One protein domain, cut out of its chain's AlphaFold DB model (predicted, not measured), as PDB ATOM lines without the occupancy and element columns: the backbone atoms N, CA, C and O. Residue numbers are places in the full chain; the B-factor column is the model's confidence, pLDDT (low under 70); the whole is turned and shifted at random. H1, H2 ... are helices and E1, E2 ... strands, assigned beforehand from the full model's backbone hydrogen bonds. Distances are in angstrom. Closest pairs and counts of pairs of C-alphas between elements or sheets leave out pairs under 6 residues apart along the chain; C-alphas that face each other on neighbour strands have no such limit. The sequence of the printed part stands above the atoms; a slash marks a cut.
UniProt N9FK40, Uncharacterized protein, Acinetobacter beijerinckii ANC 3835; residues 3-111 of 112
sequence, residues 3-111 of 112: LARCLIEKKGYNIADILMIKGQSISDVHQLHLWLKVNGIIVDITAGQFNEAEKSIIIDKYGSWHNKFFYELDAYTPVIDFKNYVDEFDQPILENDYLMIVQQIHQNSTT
ATOM      1  N   LEU A   3      -5.461  47.296  97.502       86.69
ATOM      2  CA  LEU A   3      -6.178  48.562  97.675       86.69
ATOM      3  C   LEU A   3      -5.262  49.793  97.549       86.69
ATOM      4  O   LEU A   3      -5.598  50.724  96.825       86.69
ATOM      5  N   ALA A   4      -4.083  49.788  98.186       88.56
ATOM      6  CA  ALA A   4      -3.137  50.908  98.095       88.56
ATOM      7  C   ALA A   4      -2.689  51.159  96.647       88.56
ATOM      8  O   ALA A   4      -2.595  52.306  96.216       88.56
ATOM      9  N   ARG A   5      -2.492  50.081  95.874       85.06
ATOM     10  CA  ARG A   5      -2.218  50.158  94.435       85.06
ATOM     11  C   ARG A   5      -3.341  50.873  93.692       85.06
ATOM     12  O   ARG A   5      -3.068  51.790  92.930       85.06
ATOM     13  N   CYS A   6      -4.594  50.478  93.930       85.62
ATOM     14  CA  CYS A   6      -5.758  51.088  93.284       85.62
ATOM     15  C   CYS A   6      -5.871  52.578  93.589       85.62
ATOM     16  O   CYS A   6      -6.048  53.381  92.670       85.62
ATOM     17  N   LEU A   7      -5.696  52.959  94.855       88.81
ATOM     18  CA  LEU A   7      -5.735  54.359  95.264       88.81
ATOM     19  C   LEU A   7      -4.703  55.199  94.497       88.81
ATOM     20  O   LEU A   7      -5.041  56.264  93.983       88.81
ATOM     21  N   ILE A   8      -3.478  54.694  94.351       88.75
ATOM     22  CA  ILE A   8      -2.378  55.423  93.708       88.75
ATOM     23  C   ILE A   8      -2.503  55.381  92.180       88.75
ATOM     24  O   ILE A   8      -2.613  56.420  91.535       88.75
ATOM     25  N   GLU A   9      -2.531  54.187  91.586       85.38
ATOM     26  CA  GLU A   9      -2.441  54.007  90.132       85.38
ATOM     27  C   GLU A   9      -3.743  54.346  89.396       85.38
ATOM     28  O   GLU A   9      -3.698  54.813  88.260       85.38
ATOM     29  N   LYS A  10      -4.909  54.096  90.009       83.81
ATOM     30  CA  LYS A  10      -6.218  54.241  89.342       83.81
ATOM     31  C   LYS A  10      -7.010  55.448  89.830       83.81
ATOM     32  O   LYS A  10      -7.845  55.955  89.082       83.81
ATOM     33  N   LYS A  11      -6.810  55.883  91.078       87.06
ATOM     34  CA  LYS A  11      -7.549  57.015  91.672       87.06
ATOM     35  C   LYS A  11      -6.703  58.271  91.860       87.06
ATOM     36  O   LYS A  11      -7.269  59.309  92.184       87.06
ATOM     37  N   GLY A  12      -5.396  58.203  91.604       88.06
ATOM     38  CA  GLY A  12      -4.514  59.369  91.608       88.06
ATOM     39  C   GLY A  12      -4.234  59.939  92.997       88.06
ATOM     40  O   GLY A  12      -3.886  61.112  93.109       88.06
ATOM     41  N   TYR A  13      -4.390  59.139  94.054       90.56
ATOM     42  CA  TYR A  13      -3.970  59.546  95.393       90.56
ATOM     43  C   TYR A  13      -2.453  59.739  95.425       90.56
ATOM     44  O   TYR A  13      -1.700  58.955  94.839       90.56
ATOM     45  N   ASN A  14      -1.999  60.756  96.157       91.69
ATOM     46  CA  ASN A  14      -0.577  60.926  96.405       91.69
ATOM     47  C   ASN A  14      -0.096  59.814  97.345       91.69
ATOM     48  O   ASN A  14      -0.695  59.558  98.388       91.69
ATOM     49  N   ILE A  15       1.007  59.159  96.990       90.25
ATOM     50  CA  ILE A  15       1.607  58.106  97.812       90.25
ATOM     51  C   ILE A  15       1.990  58.604  99.215       90.25
ATOM     52  O   ILE A  15       1.947  57.828 100.164       90.25
ATOM     53  N   ALA A  16       2.320  59.893  99.360       91.44
ATOM     54  CA  ALA A  16       2.639  60.507 100.649       91.44
ATOM     55  C   ALA A  16       1.441  60.548 101.618       91.44
ATOM     56  O   ALA A  16       1.638  60.613 102.829       91.44
ATOM     57  N   ASP A  17       0.220  60.460 101.091       93.56
ATOM     58  CA  ASP A  17      -1.023  60.525 101.861       93.56
ATOM     59  C   ASP A  17      -1.515  59.139 102.307       93.56
ATOM     60  O   ASP A  17      -2.563  59.019 102.952       93.56
ATOM     61  N   ILE A  18      -0.785  58.076 101.948       94.75
ATOM     62  CA  ILE A  18      -1.147  56.689 102.225       94.75
ATOM     63  C   ILE A  18      -0.042  56.034 103.045       94.75
ATOM     64  O   ILE A  18       1.086  55.853 102.586       94.75
ATOM     65  N   LEU A  19      -0.405  55.589 104.242       96.00
ATOM     66  CA  LEU A  19       0.445  54.777 105.101       96.00
ATOM     67  C   LEU A  19      -0.128  53.367 105.205       96.00
ATOM     68  O   LEU A  19      -1.334  53.181 105.350       96.00
ATOM     69  N   MET A  20       0.750  52.375 105.150       95.62
ATOM     70  CA  MET A  20       0.493  51.040 105.663       95.62
ATOM     71  C   MET A  20       0.795  51.056 107.156       95.62
ATOM     72  O   MET A  20       1.906  51.411 107.548       95.62
ATOM     73  N   ILE A  21      -0.172  50.660 107.973       97.19
ATOM     74  CA  ILE A  21       0.000  50.530 109.414       97.19
ATOM     75  C   ILE A  21       0.136  49.053 109.750       97.19
ATOM     76  O   ILE A  21      -0.651  48.227 109.285       97.19
ATOM     77  N   LYS A  22       1.139  48.730 110.565       96.88
ATOM     78  CA  LYS A  22       1.322  47.407 111.145       96.88
ATOM     79  C   LYS A  22       0.930  47.439 112.608       96.88
ATOM     80  O   LYS A  22       1.600  48.086 113.407       96.88
ATOM     81  N   GLY A  23      -0.116  46.701 112.955       97.25
ATOM     82  CA  GLY A  23      -0.537  46.493 114.331       97.25
ATOM     83  C   GLY A  23      -0.157  45.121 114.867       97.25
ATOM     84  O   GLY A  23      -0.015  44.154 114.117       97.25
ATOM     85  N   GLN A  24      -0.030  45.041 116.184       97.69
ATOM     86  CA  GLN A  24       0.068  43.797 116.940       97.69
ATOM     87  C   GLN A  24      -1.084  43.725 117.926       97.69
ATOM     88  O   GLN A  24      -1.373  44.713 118.599       97.69
ATOM     89  N   SER A  25      -1.738  42.571 118.000       96.56
ATOM     90  CA  SER A  25      -2.835  42.367 118.936       96.56
ATOM     91  C   SER A  25      -2.365  42.539 120.378       96.56
ATOM     92  O   SER A  25      -1.288  42.085 120.767       96.56
ATOM     93  N   ILE A  26      -3.195  43.199 121.180       95.94
ATOM     94  CA  ILE A  26      -2.947  43.424 122.607       95.94
ATOM     95  C   ILE A  26      -3.061  42.105 123.385       95.94
ATOM     96  O   ILE A  26      -2.376  41.921 124.390       95.94
ATOM     97  N   SER A  27      -3.919  41.185 122.934       94.81
ATOM     98  CA  SER A  27      -4.147  39.892 123.591       94.81
ATOM     99  C   SER A  27      -3.218  38.781 123.097       94.81
ATOM    100  O   SER A  27      -3.012  37.813 123.829       94.81
ATOM    101  N   ASP A  28      -2.642  38.913 121.898       94.38
ATOM    102  CA  ASP A  28      -1.739  37.925 121.306       94.38
ATOM    103  C   ASP A  28      -0.587  38.589 120.534       94.38
ATOM    104  O   ASP A  28      -0.743  39.086 119.418       94.38
ATOM    105  N   VAL A  29       0.621  38.527 121.098       93.44
ATOM    106  CA  VAL A  29       1.831  39.114 120.501       93.44
ATOM    107  C   VAL A  29       2.235  38.481 119.163       93.44
ATOM    108  O   VAL A  29       3.013  39.076 118.414       93.44
ATOM    109  N   HIS A  30       1.737  37.290 118.833       94.62
ATOM    110  CA  HIS A  30       2.008  36.644 117.550       94.62
ATOM    111  C   HIS A  30       1.002  37.034 116.464       94.62
ATOM    112  O   HIS A  30       1.271  36.825 115.278       94.62
ATOM    113  N   GLN A  31      -0.122  37.646 116.839       95.00
ATOM    114  CA  GLN A  31      -1.143  38.096 115.910       95.00
ATOM    115  C   GLN A  31      -0.822  39.511 115.413       95.00
ATOM    116  O   GLN A  31      -1.013  40.511 116.106       95.00
ATOM    117  N   LEU A  32      -0.323  39.582 114.180       96.31
ATOM    118  CA  LEU A  32      -0.066  40.830 113.466       96.31
ATOM    119  C   LEU A  32      -1.208  41.136 112.501       96.31
ATOM    120  O   LEU A  32      -1.785  40.228 111.906       96.31
ATOM    121  N   HIS A  33      -1.479  42.422 112.303       96.25
ATOM    122  CA  HIS A  33      -2.507  42.887 111.380       96.25
ATOM    123  C   HIS A  33      -2.041  44.110 110.589       96.25
ATOM    124  O   HIS A  33      -1.207  44.883 111.062       96.25
ATOM    125  N   LEU A  34      -2.559  44.270 109.372       95.56
ATOM    126  CA  LEU A  34      -2.216  45.364 108.464       95.56
ATOM    127  C   LEU A  34      -3.479  46.099 108.017       95.56
ATOM    128  O   LEU A  34      -4.450  45.471 107.605       95.56
ATOM    129  N   TRP A  35      -3.431  47.429 108.013       96.56
ATOM    130  CA  TRP A  35      -4.477  48.284 107.441       96.56
ATOM    131  C   TRP A  35      -3.866  49.526 106.789       96.56
ATOM    132  O   TRP A  35      -2.672  49.791 106.937       96.56
ATOM    133  N   LEU A  36      -4.662  50.297 106.037       96.44
ATOM    134  CA  LEU A  36      -4.212  51.598 105.529       96.44
ATOM    135  C   LEU A  36      -4.675  52.729 106.424       96.44
ATOM    136  O   LEU A  36      -5.768  52.703 106.986       96.44
ATOM    137  N   LYS A  37      -3.871  53.784 106.434       96.56
ATOM    138  CA  LYS A  37      -4.286  55.120 106.825       96.56
ATOM    139  C   LYS A  37      -4.161  56.032 105.612       96.56
ATOM    140  O   LYS A  37      -3.057  56.265 105.128       96.56
ATOM    141  N   VAL A  38      -5.292  56.508 105.104       95.62
ATOM    142  CA  VAL A  38      -5.399  57.327 103.891       95.62
ATOM    143  C   VAL A  38      -5.908  58.703 104.296       95.62
ATOM    144  O   VAL A  38      -7.034  58.810 104.771       95.62
ATOM    145  N   ASN A  39      -5.095  59.754 104.160       93.31
ATOM    146  CA  ASN A  39      -5.444  61.107 104.626       93.31
ATOM    147  C   ASN A  39      -5.940  61.146 106.087       93.31
ATOM    148  O   ASN A  39      -6.865  61.871 106.445       93.31
ATOM    149  N   GLY A  40      -5.346  60.315 106.948       92.00
ATOM    150  CA  GLY A  40      -5.745  60.197 108.351       92.00
ATOM    151  C   GLY A  40      -6.974  59.318 108.617       92.00
ATOM    152  O   GLY A  40      -7.251  59.053 109.783       92.00
ATOM    153  N   ILE A  41      -7.660  58.820 107.583       95.69
ATOM    154  CA  ILE A  41      -8.777  57.872 107.692       95.69
ATOM    155  C   ILE A  41      -8.238  56.444 107.720       95.69
ATOM    156  O   ILE A  41      -7.434  56.062 106.870       95.69
ATOM    157  N   ILE A  42      -8.686  55.649 108.684       95.94
ATOM    158  CA  ILE A  42      -8.384  54.222 108.767       95.94
ATOM    159  C   ILE A  42      -9.240  53.481 107.749       95.94
ATOM    160  O   ILE A  42     -10.446  53.696 107.670       95.94
ATOM    161  N   VAL A  43      -8.600  52.610 106.973       96.31
ATOM    162  CA  VAL A  43      -9.231  51.787 105.943       96.31
ATOM    163  C   VAL A  43      -8.738  50.356 106.096       96.31
ATOM    164  O   VAL A  43      -7.591  50.032 105.780       96.31
ATOM    165  N   ASP A  44      -9.628  49.495 106.567       95.50
ATOM    166  CA  ASP A  44      -9.362  48.088 106.822       95.50
ATOM    167  C   ASP A  44     -10.458  47.230 106.200       95.50
ATOM    168  O   ASP A  44     -11.562  47.093 106.725       95.50
ATOM    169  N   ILE A  45     -10.140  46.658 105.045       94.31
ATOM    170  CA  ILE A  45     -11.059  45.808 104.279       94.31
ATOM    171  C   ILE A  45     -11.028  44.347 104.735       94.31
ATOM    172  O   ILE A  45     -11.725  43.508 104.176       94.31
ATOM    173  N   THR A  46     -10.184  44.042 105.722       93.75
ATOM    174  CA  THR A  46      -9.910  42.692 106.218       93.75
ATOM    175  C   THR A  46     -10.282  42.514 107.686       93.75
ATOM    176  O   THR A  46     -10.117  41.421 108.215       93.75
ATOM    177  N   ALA A  47     -10.829  43.542 108.343       94.19
ATOM    178  CA  ALA A  47     -11.249  43.487 109.744       94.19
ATOM    179  C   ALA A  47     -12.205  42.316 110.031       94.19
ATOM    180  O   ALA A  47     -12.140  41.711 111.096       94.19
ATOM    181  N   GLY A  48     -13.027  41.924 109.050       92.81
ATOM    182  CA  GLY A  48     -13.940  40.782 109.154       92.81
ATOM    183  C   GLY A  48     -13.290  39.413 109.365       92.81
ATOM    184  O   GLY A  48     -14.014  38.454 109.608       92.81
ATOM    185  N   GLN A  49     -11.961  39.295 109.286       93.06
ATOM    186  CA  GLN A  49     -11.259  38.071 109.686       93.06
ATOM    187  C   GLN A  49     -11.257  37.850 111.210       93.06
ATOM    188  O   GLN A  49     -10.964  36.745 111.663       93.06
ATOM    189  N   PHE A  50     -11.572  38.886 111.996       93.94
ATOM    190  CA  PHE A  50     -11.648  38.832 113.453       93.94
ATOM    191  C   PHE A  50     -13.105  38.790 113.913       93.94
ATOM    192  O   PHE A  50     -13.937  39.575 113.456       93.94
ATOM    193  N   ASN A  51     -13.410  37.912 114.866       91.56
ATOM    194  CA  ASN A  51     -14.765  37.782 115.411       91.56
ATOM    195  C   ASN A  51     -15.166  39.001 116.255       91.56
ATOM    196  O   ASN A  51     -16.347  39.285 116.431       91.56
ATOM    197  N   GLU A  52     -14.179  39.714 116.796       91.31
ATOM    198  CA  GLU A  52     -14.333  40.900 117.631       91.31
ATOM    199  C   GLU A  52     -14.602  42.172 116.815       91.31
ATOM    200  O   GLU A  52     -14.901  43.218 117.396       91.31
ATOM    201  N   ALA A  53     -14.459  42.120 115.487       91.50
ATOM    202  CA  ALA A  53     -14.725  43.255 114.617       91.50
ATOM    203  C   ALA A  53     -16.232  43.490 114.466       91.50
ATOM    204  O   ALA A  53     -16.982  42.617 114.038       91.50
ATOM    205  N   GLU A  54     -16.676  44.712 114.762       88.31
ATOM    206  CA  GLU A  54     -18.087  45.104 114.619       88.31
ATOM    207  C   GLU A  54     -18.544  45.142 113.151       88.31
ATOM    208  O   GLU A  54     -19.737  45.052 112.857       88.31
ATOM    209  N   LYS A  55     -17.599  45.307 112.219       90.75
ATOM    210  CA  LYS A  55     -17.840  45.388 110.777       90.75
ATOM    211  C   LYS A  55     -16.771  44.614 110.023       90.75
ATOM    212  O   LYS A  55     -15.598  44.659 110.382       90.75
ATOM    213  N   SER A  56     -17.166  43.987 108.916       90.62
ATOM    214  CA  SER A  56     -16.230  43.273 108.039       90.62
ATOM    215  C   SER A  56     -15.257  44.202 107.306       90.62
ATOM    216  O   SER A  56     -14.144  43.793 106.990       90.62
ATOM    217  N   ILE A  57     -15.682  45.445 107.065       93.12
ATOM    218  CA  ILE A  57     -14.880  46.531 106.504       93.12
ATOM    219  C   ILE A  57     -15.015  47.730 107.440       93.12
ATOM    220  O   ILE A  57     -16.131  48.134 107.783       93.12
ATOM    221  N   ILE A  58     -13.888  48.309 107.836       93.81
ATOM    222  CA  ILE A  58     -13.830  49.491 108.692       93.81
ATOM    223  C   ILE A  58     -13.256  50.646 107.876       93.81
ATOM    224  O   ILE A  58     -12.142  50.567 107.361       93.81
ATOM    225  N   ILE A  59     -14.042  51.715 107.757       94.31
ATOM    226  CA  ILE A  59     -13.624  52.996 107.189       94.31
ATOM    227  C   ILE A  59     -14.085  54.073 108.154       94.31
ATOM    228  O   ILE A  59     -15.268  54.418 108.184       94.31
ATOM    229  N   ASP A  60     -13.173  54.559 108.986       92.88
ATOM    230  CA  ASP A  60     -13.491  55.581 109.975       92.88
ATOM    231  C   ASP A  60     -12.265  56.429 110.349       92.88
ATOM    232  O   ASP A  60     -11.130  56.148 109.969       92.88
ATOM    233  N   LYS A  61     -12.510  57.528 111.062       90.88
ATOM    234  CA  LYS A  61     -11.485  58.515 111.425       90.88
ATOM    235  C   LYS A  61     -10.751  58.192 112.730       90.88
ATOM    236  O   LYS A  61      -9.644  58.680 112.939       90.88
ATOM    237  N   TYR A  62     -11.385  57.453 113.636       89.62
ATOM    238  CA  TYR A  62     -10.964  57.384 115.039       89.62
ATOM    239  C   TYR A  62     -10.345  56.042 115.423       89.62
ATOM    240  O   TYR A  62      -9.625  55.983 116.413       89.62
ATOM    241  N   GLY A  63     -10.599  54.982 114.660       89.81
ATOM    242  CA  GLY A  63     -10.021  53.661 114.854       89.81
ATOM    243  C   GLY A  63     -10.454  53.002 116.147       89.81
ATOM    244  O   GLY A  63      -9.631  52.356 116.783       89.81
ATOM    245  N   SER A  64     -11.700  53.190 116.593       92.12
ATOM    246  CA  SER A  64     -12.138  52.711 117.915       92.12
ATOM    247  C   SER A  64     -11.873  51.217 118.118       92.12
ATOM    248  O   SER A  64     -11.462  50.811 119.203       92.12
ATOM    249  N   TRP A  65     -12.073  50.407 117.075       94.81
ATOM    250  CA  TRP A  65     -11.755  48.983 117.108       94.81
ATOM    251  C   TRP A  65     -10.237  48.741 117.125       94.81
ATOM    252  O   TRP A  65      -9.742  48.078 118.035       94.81
ATOM    253  N   HIS A  66      -9.483  49.343 116.201       95.81
ATOM    254  CA  HIS A  66      -8.021  49.209 116.127       95.81
ATOM    255  C   HIS A  66      -7.339  49.590 117.447       95.81
ATOM    256  O   HIS A  66      -6.587  48.792 117.991       95.81
ATOM    257  N   ASN A  67      -7.686  50.742 118.024       93.62
ATOM    258  CA  ASN A  67      -7.119  51.244 119.281       93.62
ATOM    259  C   ASN A  67      -7.474  50.380 120.497       93.62
ATOM    260  O   ASN A  67      -6.782  50.421 121.513       93.62
ATOM    261  N   LYS A  68      -8.583  49.637 120.429       95.56
ATOM    262  CA  LYS A  68      -9.025  48.756 121.512       95.56
ATOM    263  C   LYS A  68      -8.311  47.409 121.491       95.56
ATOM    264  O   LYS A  68      -8.145  46.817 122.554       95.56
ATOM    265  N   PHE A  69      -7.940  46.916 120.310       96.38
ATOM    266  CA  PHE A  69      -7.451  45.547 120.134       96.38
ATOM    267  C   PHE A  69      -5.997  45.447 119.667       96.38
ATOM    268  O   PHE A  69      -5.413  44.377 119.818       96.38
ATOM    269  N   PHE A  70      -5.384  46.523 119.164       97.19
ATOM    270  CA  PHE A  70      -4.029  46.507 118.610       97.19
ATOM    271  C   PHE A  70      -3.161  47.664 119.124       97.19
ATOM    272  O   PHE A  70      -3.634  48.780 119.329       97.19
ATOM    273  N   TYR A  71      -1.859  47.408 119.260       96.00
ATOM    274  CA  TYR A  71      -0.819  48.432 119.321       96.00
ATOM    275  C   TYR A  71      -0.261  48.685 117.918       96.00
ATOM    276  O   TYR A  71       0.110  47.734 117.229       96.00
ATOM    277  N   GLU A  72      -0.161  49.948 117.498       96.12
ATOM    278  CA  GLU A  72       0.567  50.315 116.276       96.12
ATOM    279  C   GLU A  72       2.074  50.100 116.494       96.12
ATOM    280  O   GLU A  72       2.685  50.737 117.350       96.12
ATOM    281  N   LEU A  73       2.668  49.179 115.734       96.25
ATOM    282  CA  LEU A  73       4.101  48.890 115.770       96.25
ATOM    283  C   LEU A  73       4.891  49.757 114.794       96.25
ATOM    284  O   LEU A  73       6.010  50.160 115.103       96.25
ATOM    285  N   ASP A  74       4.347  49.969 113.596       96.75
ATOM    286  CA  ASP A  74       5.039  50.670 112.519       96.75
ATOM    287  C   ASP A  74       4.048  51.306 111.536       96.75
ATOM    288  O   ASP A  74       2.919  50.833 111.373       96.75
ATOM    289  N   ALA A  75       4.499  52.359 110.861       96.50
ATOM    290  CA  ALA A  75       3.774  53.066 109.819       96.50
ATOM    291  C   ALA A  75       4.735  53.411 108.677       96.50
ATOM    292  O   ALA A  75       5.686  54.173 108.852       96.50
ATOM    293  N   TYR A  76       4.480  52.867 107.490       94.56
ATOM    294  CA  TYR A  76       5.393  52.993 106.356       94.56
ATOM    295  C   TYR A  76       4.651  53.165 105.036       94.56
ATOM    296  O   TYR A  76       3.492  52.781 104.883       94.56
ATOM    297  N   THR A  77       5.331  53.737 104.047       92.12
ATOM    298  CA  THR A  77       4.788  53.856 102.693       92.12
ATOM    299  C   THR A  77       4.530  52.461 102.112       92.12
ATOM    300  O   THR A  77       5.440  51.625 102.119       92.12
ATOM    301  N   PRO A  78       3.321  52.166 101.601       86.94
ATOM    302  CA  PRO A  78       3.028  50.854 101.043       86.94
ATOM    303  C   PRO A  78       3.940  50.552  99.849       86.94
ATOM    304  O   PRO A  78       4.156  51.395  98.979       86.94
ATOM    305  N   VAL A  79       4.441  49.317  99.779       78.19
ATOM    306  CA  VAL A  79       5.164  48.837  98.597       78.19
ATOM    307  C   VAL A  79       4.176  48.741  97.436       78.19
ATOM    308  O   VAL A  79       3.182  48.015  97.526       78.19
ATOM    309  N   ILE A  80       4.463  49.483  96.365       70.31
ATOM    310  CA  ILE A  80       3.648  49.543  95.145       70.31
ATOM    311  C   ILE A  80       4.302  48.883  93.929       70.31
ATOM    312  O   ILE A  80       3.715  48.870  92.852       70.31
ATOM    313  N   ASP A  81       5.501  48.311  94.074       68.50
ATOM    314  CA  ASP A  81       6.096  47.519  92.997       68.50
ATOM    315  C   ASP A  81       5.447  46.128  92.962       68.50
ATOM    316  O   ASP A  81       5.877  45.178  93.616       68.50
ATOM    317  N   PHE A  82       4.352  46.043  92.210       63.44
ATOM    318  CA  PHE A  82       3.574  44.829  91.994       63.44
ATOM    319  C   PHE A  82       3.975  44.100  90.708       63.44
ATOM    320  O   PHE A  82       3.153  43.372  90.158       63.44
ATOM    321  N   LYS A  83       5.219  44.244  90.218       60.97
ATOM    322  CA  LYS A  83       5.707  43.550  89.003       60.97
ATOM    323  C   LYS A  83       5.435  42.038  88.975       60.97
ATOM    324  O   LYS A  83       5.386  41.467  87.893       60.97
ATOM    325  N   ASN A  84       5.214  41.414  90.136       54.56
ATOM    326  CA  ASN A  84       4.908  39.986  90.277       54.56
ATOM    327  C   ASN A  84       3.422  39.664  90.573       54.56
ATOM    328  O   ASN A  84       3.082  38.497  90.713       54.56
ATOM    329  N   TYR A  85       2.538  40.662  90.688       55.12
ATOM    330  CA  TYR A  85       1.098  40.512  90.965       55.12
ATOM    331  C   TYR A  85       0.280  40.907  89.725       55.12
ATOM    332  O   TYR A  85      -0.437  41.913  89.723       55.12
ATOM    333  N   VAL A  86       0.462  40.153  88.639       54.28
ATOM    334  CA  VAL A  86      -0.064  40.492  87.305       54.28
ATOM    335  C   VAL A  86      -1.529  40.057  87.114       54.28
ATOM    336  O   VAL A  86      -2.223  40.668  86.313       54.28
ATOM    337  N   ASP A  87      -2.050  39.105  87.902       54.31
ATOM    338  CA  ASP A  87      -3.252  38.361  87.472       54.31
ATOM    339  C   ASP A  87      -4.576  38.651  88.216       54.31
ATOM    340  O   ASP A  87      -5.640  38.309  87.705       54.31
ATOM    341  N   GLU A  88      -4.576  39.300  89.387       54.75
ATOM    342  CA  GLU A  88      -5.819  39.470  90.183       54.75
ATOM    343  C   GLU A  88      -6.353  40.908  90.240       54.75
ATOM    344  O   GLU A  88      -7.493  41.140  90.638       54.75
ATOM    345  N   PHE A  89      -5.549  41.898  89.845       54.31
ATOM    346  CA  PHE A  89      -5.897  43.308  90.036       54.31
ATOM    347  C   PHE A  89      -6.909  43.842  89.016       54.31
ATOM    348  O   PHE A  89      -7.721  44.697  89.361       54.31
ATOM    349  N   ASP A  90      -6.901  43.313  87.792       58.91
ATOM    350  CA  ASP A  90      -7.801  43.747  86.717       58.91
ATOM    351  C   ASP A  90      -9.133  42.961  86.696       58.91
ATOM    352  O   ASP A  90      -9.868  42.998  85.708       58.91
ATOM    353  N   GLN A  91      -9.478  42.244  87.775       63.38
ATOM    354  CA  GLN A  91     -10.788  41.599  87.885       63.38
ATOM    355  C   GLN A  91     -11.892  42.648  88.150       63.38
ATOM    356  O   GLN A  91     -11.860  43.312  89.189       63.38
ATOM    357  N   PRO A  92     -12.925  42.768  87.286       57.97
ATOM    358  CA  PRO A  92     -13.938  43.831  87.377       57.97
ATOM    359  C   PRO A  92     -14.721  43.878  88.698       57.97
ATOM    360  O   PRO A  92     -15.216  44.931  89.096       57.97
ATOM    361  N   ILE A  93     -14.856  42.735  89.377       58.81
ATOM    362  CA  ILE A  93     -15.562  42.630  90.663       58.81
ATOM    363  C   ILE A  93     -14.793  43.394  91.749       58.81
ATOM    364  O   ILE A  93     -15.380  44.188  92.479       58.81
ATOM    365  N   LEU A  94     -13.470  43.231  91.784       66.94
ATOM    366  CA  LEU A  94     -12.609  43.850  92.787       66.94
ATOM    367  C   LEU A  94     -12.526  45.377  92.615       66.94
ATOM    368  O   LEU A  94     -12.405  46.117  93.591       66.94
ATOM    369  N   GLU A  95     -12.644  45.869  91.377       68.69
ATOM    370  CA  GLU A  95     -12.648  47.306  91.096       68.69
ATOM    371  C   GLU A  95     -13.892  48.012  91.666       68.69
ATOM    372  O   GLU A  95     -13.767  49.089  92.257       68.69
ATOM    373  N   ASN A  96     -15.079  47.405  91.548       74.56
ATOM    374  CA  ASN A  96     -16.320  47.978  92.082       74.56
ATOM    375  C   ASN A  96     -16.313  48.063  93.615       74.56
ATOM    376  O   ASN A  96     -16.718  49.085  94.176       74.56
ATOM    377  N   ASP A  97     -15.791  47.038  94.288       79.19
ATOM    378  CA  ASP A  97     -15.645  47.047  95.744       79.19
ATOM    379  C   ASP A  97     -14.691  48.167  96.193       79.19
ATOM    380  O   ASP A  97     -14.980  48.918  97.128       79.19
ATOM    381  N   TYR A  98     -13.585  48.369  95.470       81.56
ATOM    382  CA  TYR A  98     -12.655  49.468  95.743       81.56
ATOM    383  C   TYR A  98     -13.257  50.850  95.476       81.56
ATOM    384  O   TYR A  98     -12.969  51.789  96.221       81.56
ATOM    385  N   LEU A  99     -14.125  51.002  94.473       81.44
ATOM    386  CA  LEU A  99     -14.849  52.256  94.237       81.44
ATOM    387  C   LEU A  99     -15.752  52.632  95.418       81.44
ATOM    388  O   LEU A  99     -15.760  53.794  95.832       81.44
ATOM    389  N   MET A 100     -16.471  51.660  95.984       82.81
ATOM    390  CA  MET A 100     -17.306  51.857  97.175       82.81
ATOM    391  C   MET A 100     -16.471  52.315  98.378       82.81
ATOM    392  O   MET A 100     -16.844  53.259  99.076       82.81
ATOM    393  N   ILE A 101     -15.304  51.698  98.582       84.06
ATOM    394  CA  ILE A 101     -14.355  52.084  99.636       84.06
ATOM    395  C   ILE A 101     -13.880  53.531  99.445       84.06
ATOM    396  O   ILE A 101     -13.919  54.322 100.386       84.06
ATOM    397  N   VAL A 102     -13.496  53.917  98.224       81.62
ATOM    398  CA  VAL A 102     -13.040  55.284  97.908       81.62
ATOM    399  C   VAL A 102     -14.113  56.328  98.217       81.62
ATOM    400  O   VAL A 102     -13.809  57.371  98.796       81.62
ATOM    401  N   GLN A 103     -15.374  56.054  97.874       82.12
ATOM    402  CA  GLN A 103     -16.481  56.962  98.185       82.12
ATOM    403  C   GLN A 103     -16.630  57.181  99.697       82.12
ATOM    404  O   GLN A 103     -16.795  58.321 100.135       82.12
ATOM    405  N   GLN A 104     -16.516  56.118 100.497       83.81
ATOM    406  CA  GLN A 104     -16.604  56.211 101.957       83.81
ATOM    407  C   GLN A 104     -15.400  56.933 102.582       83.81
ATOM    408  O   GLN A 104     -15.576  57.676 103.549       83.81
ATOM    409  N   ILE A 105     -14.191  56.786 102.024       84.31
ATOM    410  CA  ILE A 105     -13.017  57.568 102.455       84.31
ATOM    411  C   ILE A 105     -13.295  59.065 102.278       84.31
ATOM    412  O   ILE A 105     -13.094  59.844 103.212       84.31
ATOM    413  N   HIS A 106     -13.791  59.474 101.106       82.50
ATOM    414  CA  HIS A 106     -14.095  60.881 100.834       82.50
ATOM    415  C   HIS A 106     -15.160  61.433 101.785       82.50
ATOM    416  O   HIS A 106     -14.944  62.488 102.377       82.50
ATOM    417  N   GLN A 107     -16.264  60.706 101.985       80.44
ATOM    418  CA  GLN A 107     -17.332  61.112 102.905       80.44
ATOM    419  C   GLN A 107     -16.793  61.386 104.314       80.44
ATOM    420  O   GLN A 107     -17.055  62.451 104.867       80.44
ATOM    421  N   ASN A 108     -15.974  60.477 104.852       75.56
ATOM    422  CA  ASN A 108     -15.386  60.605 106.189       75.56
ATOM    423  C   ASN A 108     -14.265  61.656 106.282       75.56
ATOM    424  O   ASN A 108     -13.906  62.072 107.384       75.56
ATOM    425  N   SER A 109     -13.719  62.091 105.144       74.31
ATOM    426  CA  SER A 109     -12.732  63.175 105.071       74.31
ATOM    427  C   SER A 109     -13.388  64.563 105.065       74.31
ATOM    428  O   SER A 109     -12.785  65.525 105.534       74.31
ATOM    429  N   THR A 110     -14.613  64.681 104.537       65.50
ATOM    430  CA  THR A 110     -15.326  65.964 104.364       65.50
ATOM    431  C   THR A 110     -16.209  66.392 105.535       65.50
ATOM    432  O   THR A 110     -16.643  67.540 105.565       65.50
ATOM    433  N   THR A 111     -16.498  65.511 106.493       53.75
ATOM    434  CA  THR A 111     -17.285  65.851 107.686       53.75
ATOM    435  C   THR A 111     -16.439  66.679 108.664       53.75
ATOM    436  O   THR A 111     -15.682  66.138 109.476       53.75
TER     437      THR A 111
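AT A GLANCE: This is residues 3 to 111 of the 112 residues of an uncharacterized protein of Acinetobacter beijerinckii ANC 3835 (UniProt N9FK40). A strongly twisted sheet of five strands has the long helix H3 and the short H1 over one face, H3 at the E3 and E4 end, with the short H2 on the face opposite to H1. Residues 83 to 88 stick out as a loop. The printed part has 109 residues, in the order H1, E1, E2, E3, E4, H2, E5, H3; the sheet runs E4, E3, E2, E1, E5, all antiparallel, and the class is mixed. It is compact, with a radius of gyration of the C-alphas of 14.0 A and spans of 37 by 36 by 27 A.

IN THESE COORDINATES: In the sheet, E4 is residues 58 to 60, E3 41 to 44, E2 32 to 38 (19.8 A), E1 18 to 25 (22.1 A) and E5 70 to 76 (16.8 A). H1 is residues 3 to 10, from C-alpha 3 at (-6.178, 48.562, 97.675); H2 is 64 to 69; H3 is 92 to 110, 27.9 A long, ending at C-alpha 110 at (-15.326, 65.964, 104.364).

HOW THE PARTS SIT: E1 to E4 form a meander, each strand the antiparallel neighbour of the one before. N 42 and O 60 of E3 and E4 are 2.8 A apart, N 43 and O 36 of E3 and E2 2.8 A, N 21 and O 35 of E1 and E2 2.8 A, and N 22 and O 74 of E1 and E5 2.9 A, within hydrogen-bond range. H3 lies over E3 at a height over the sheet of 10.5 A; the closest C-alphas are those of Ile 41 and Ile 105, 6.7 A. H1 and H3 only just touch, with 3 pairs of C-alphas within 8 A, about perpendicular at 87 degrees. In H1, H2 and H3 every O i to N i+4 pair is within range.

THE WHOLE: The C-alphas farthest apart, of Asn 84 and Thr 111, are 38.3 A apart. The printed part has no cut; the links E3 to E4 and E5 to H3 are long. Residues 81 to 95 and 110 to 111 have pLDDT under 70.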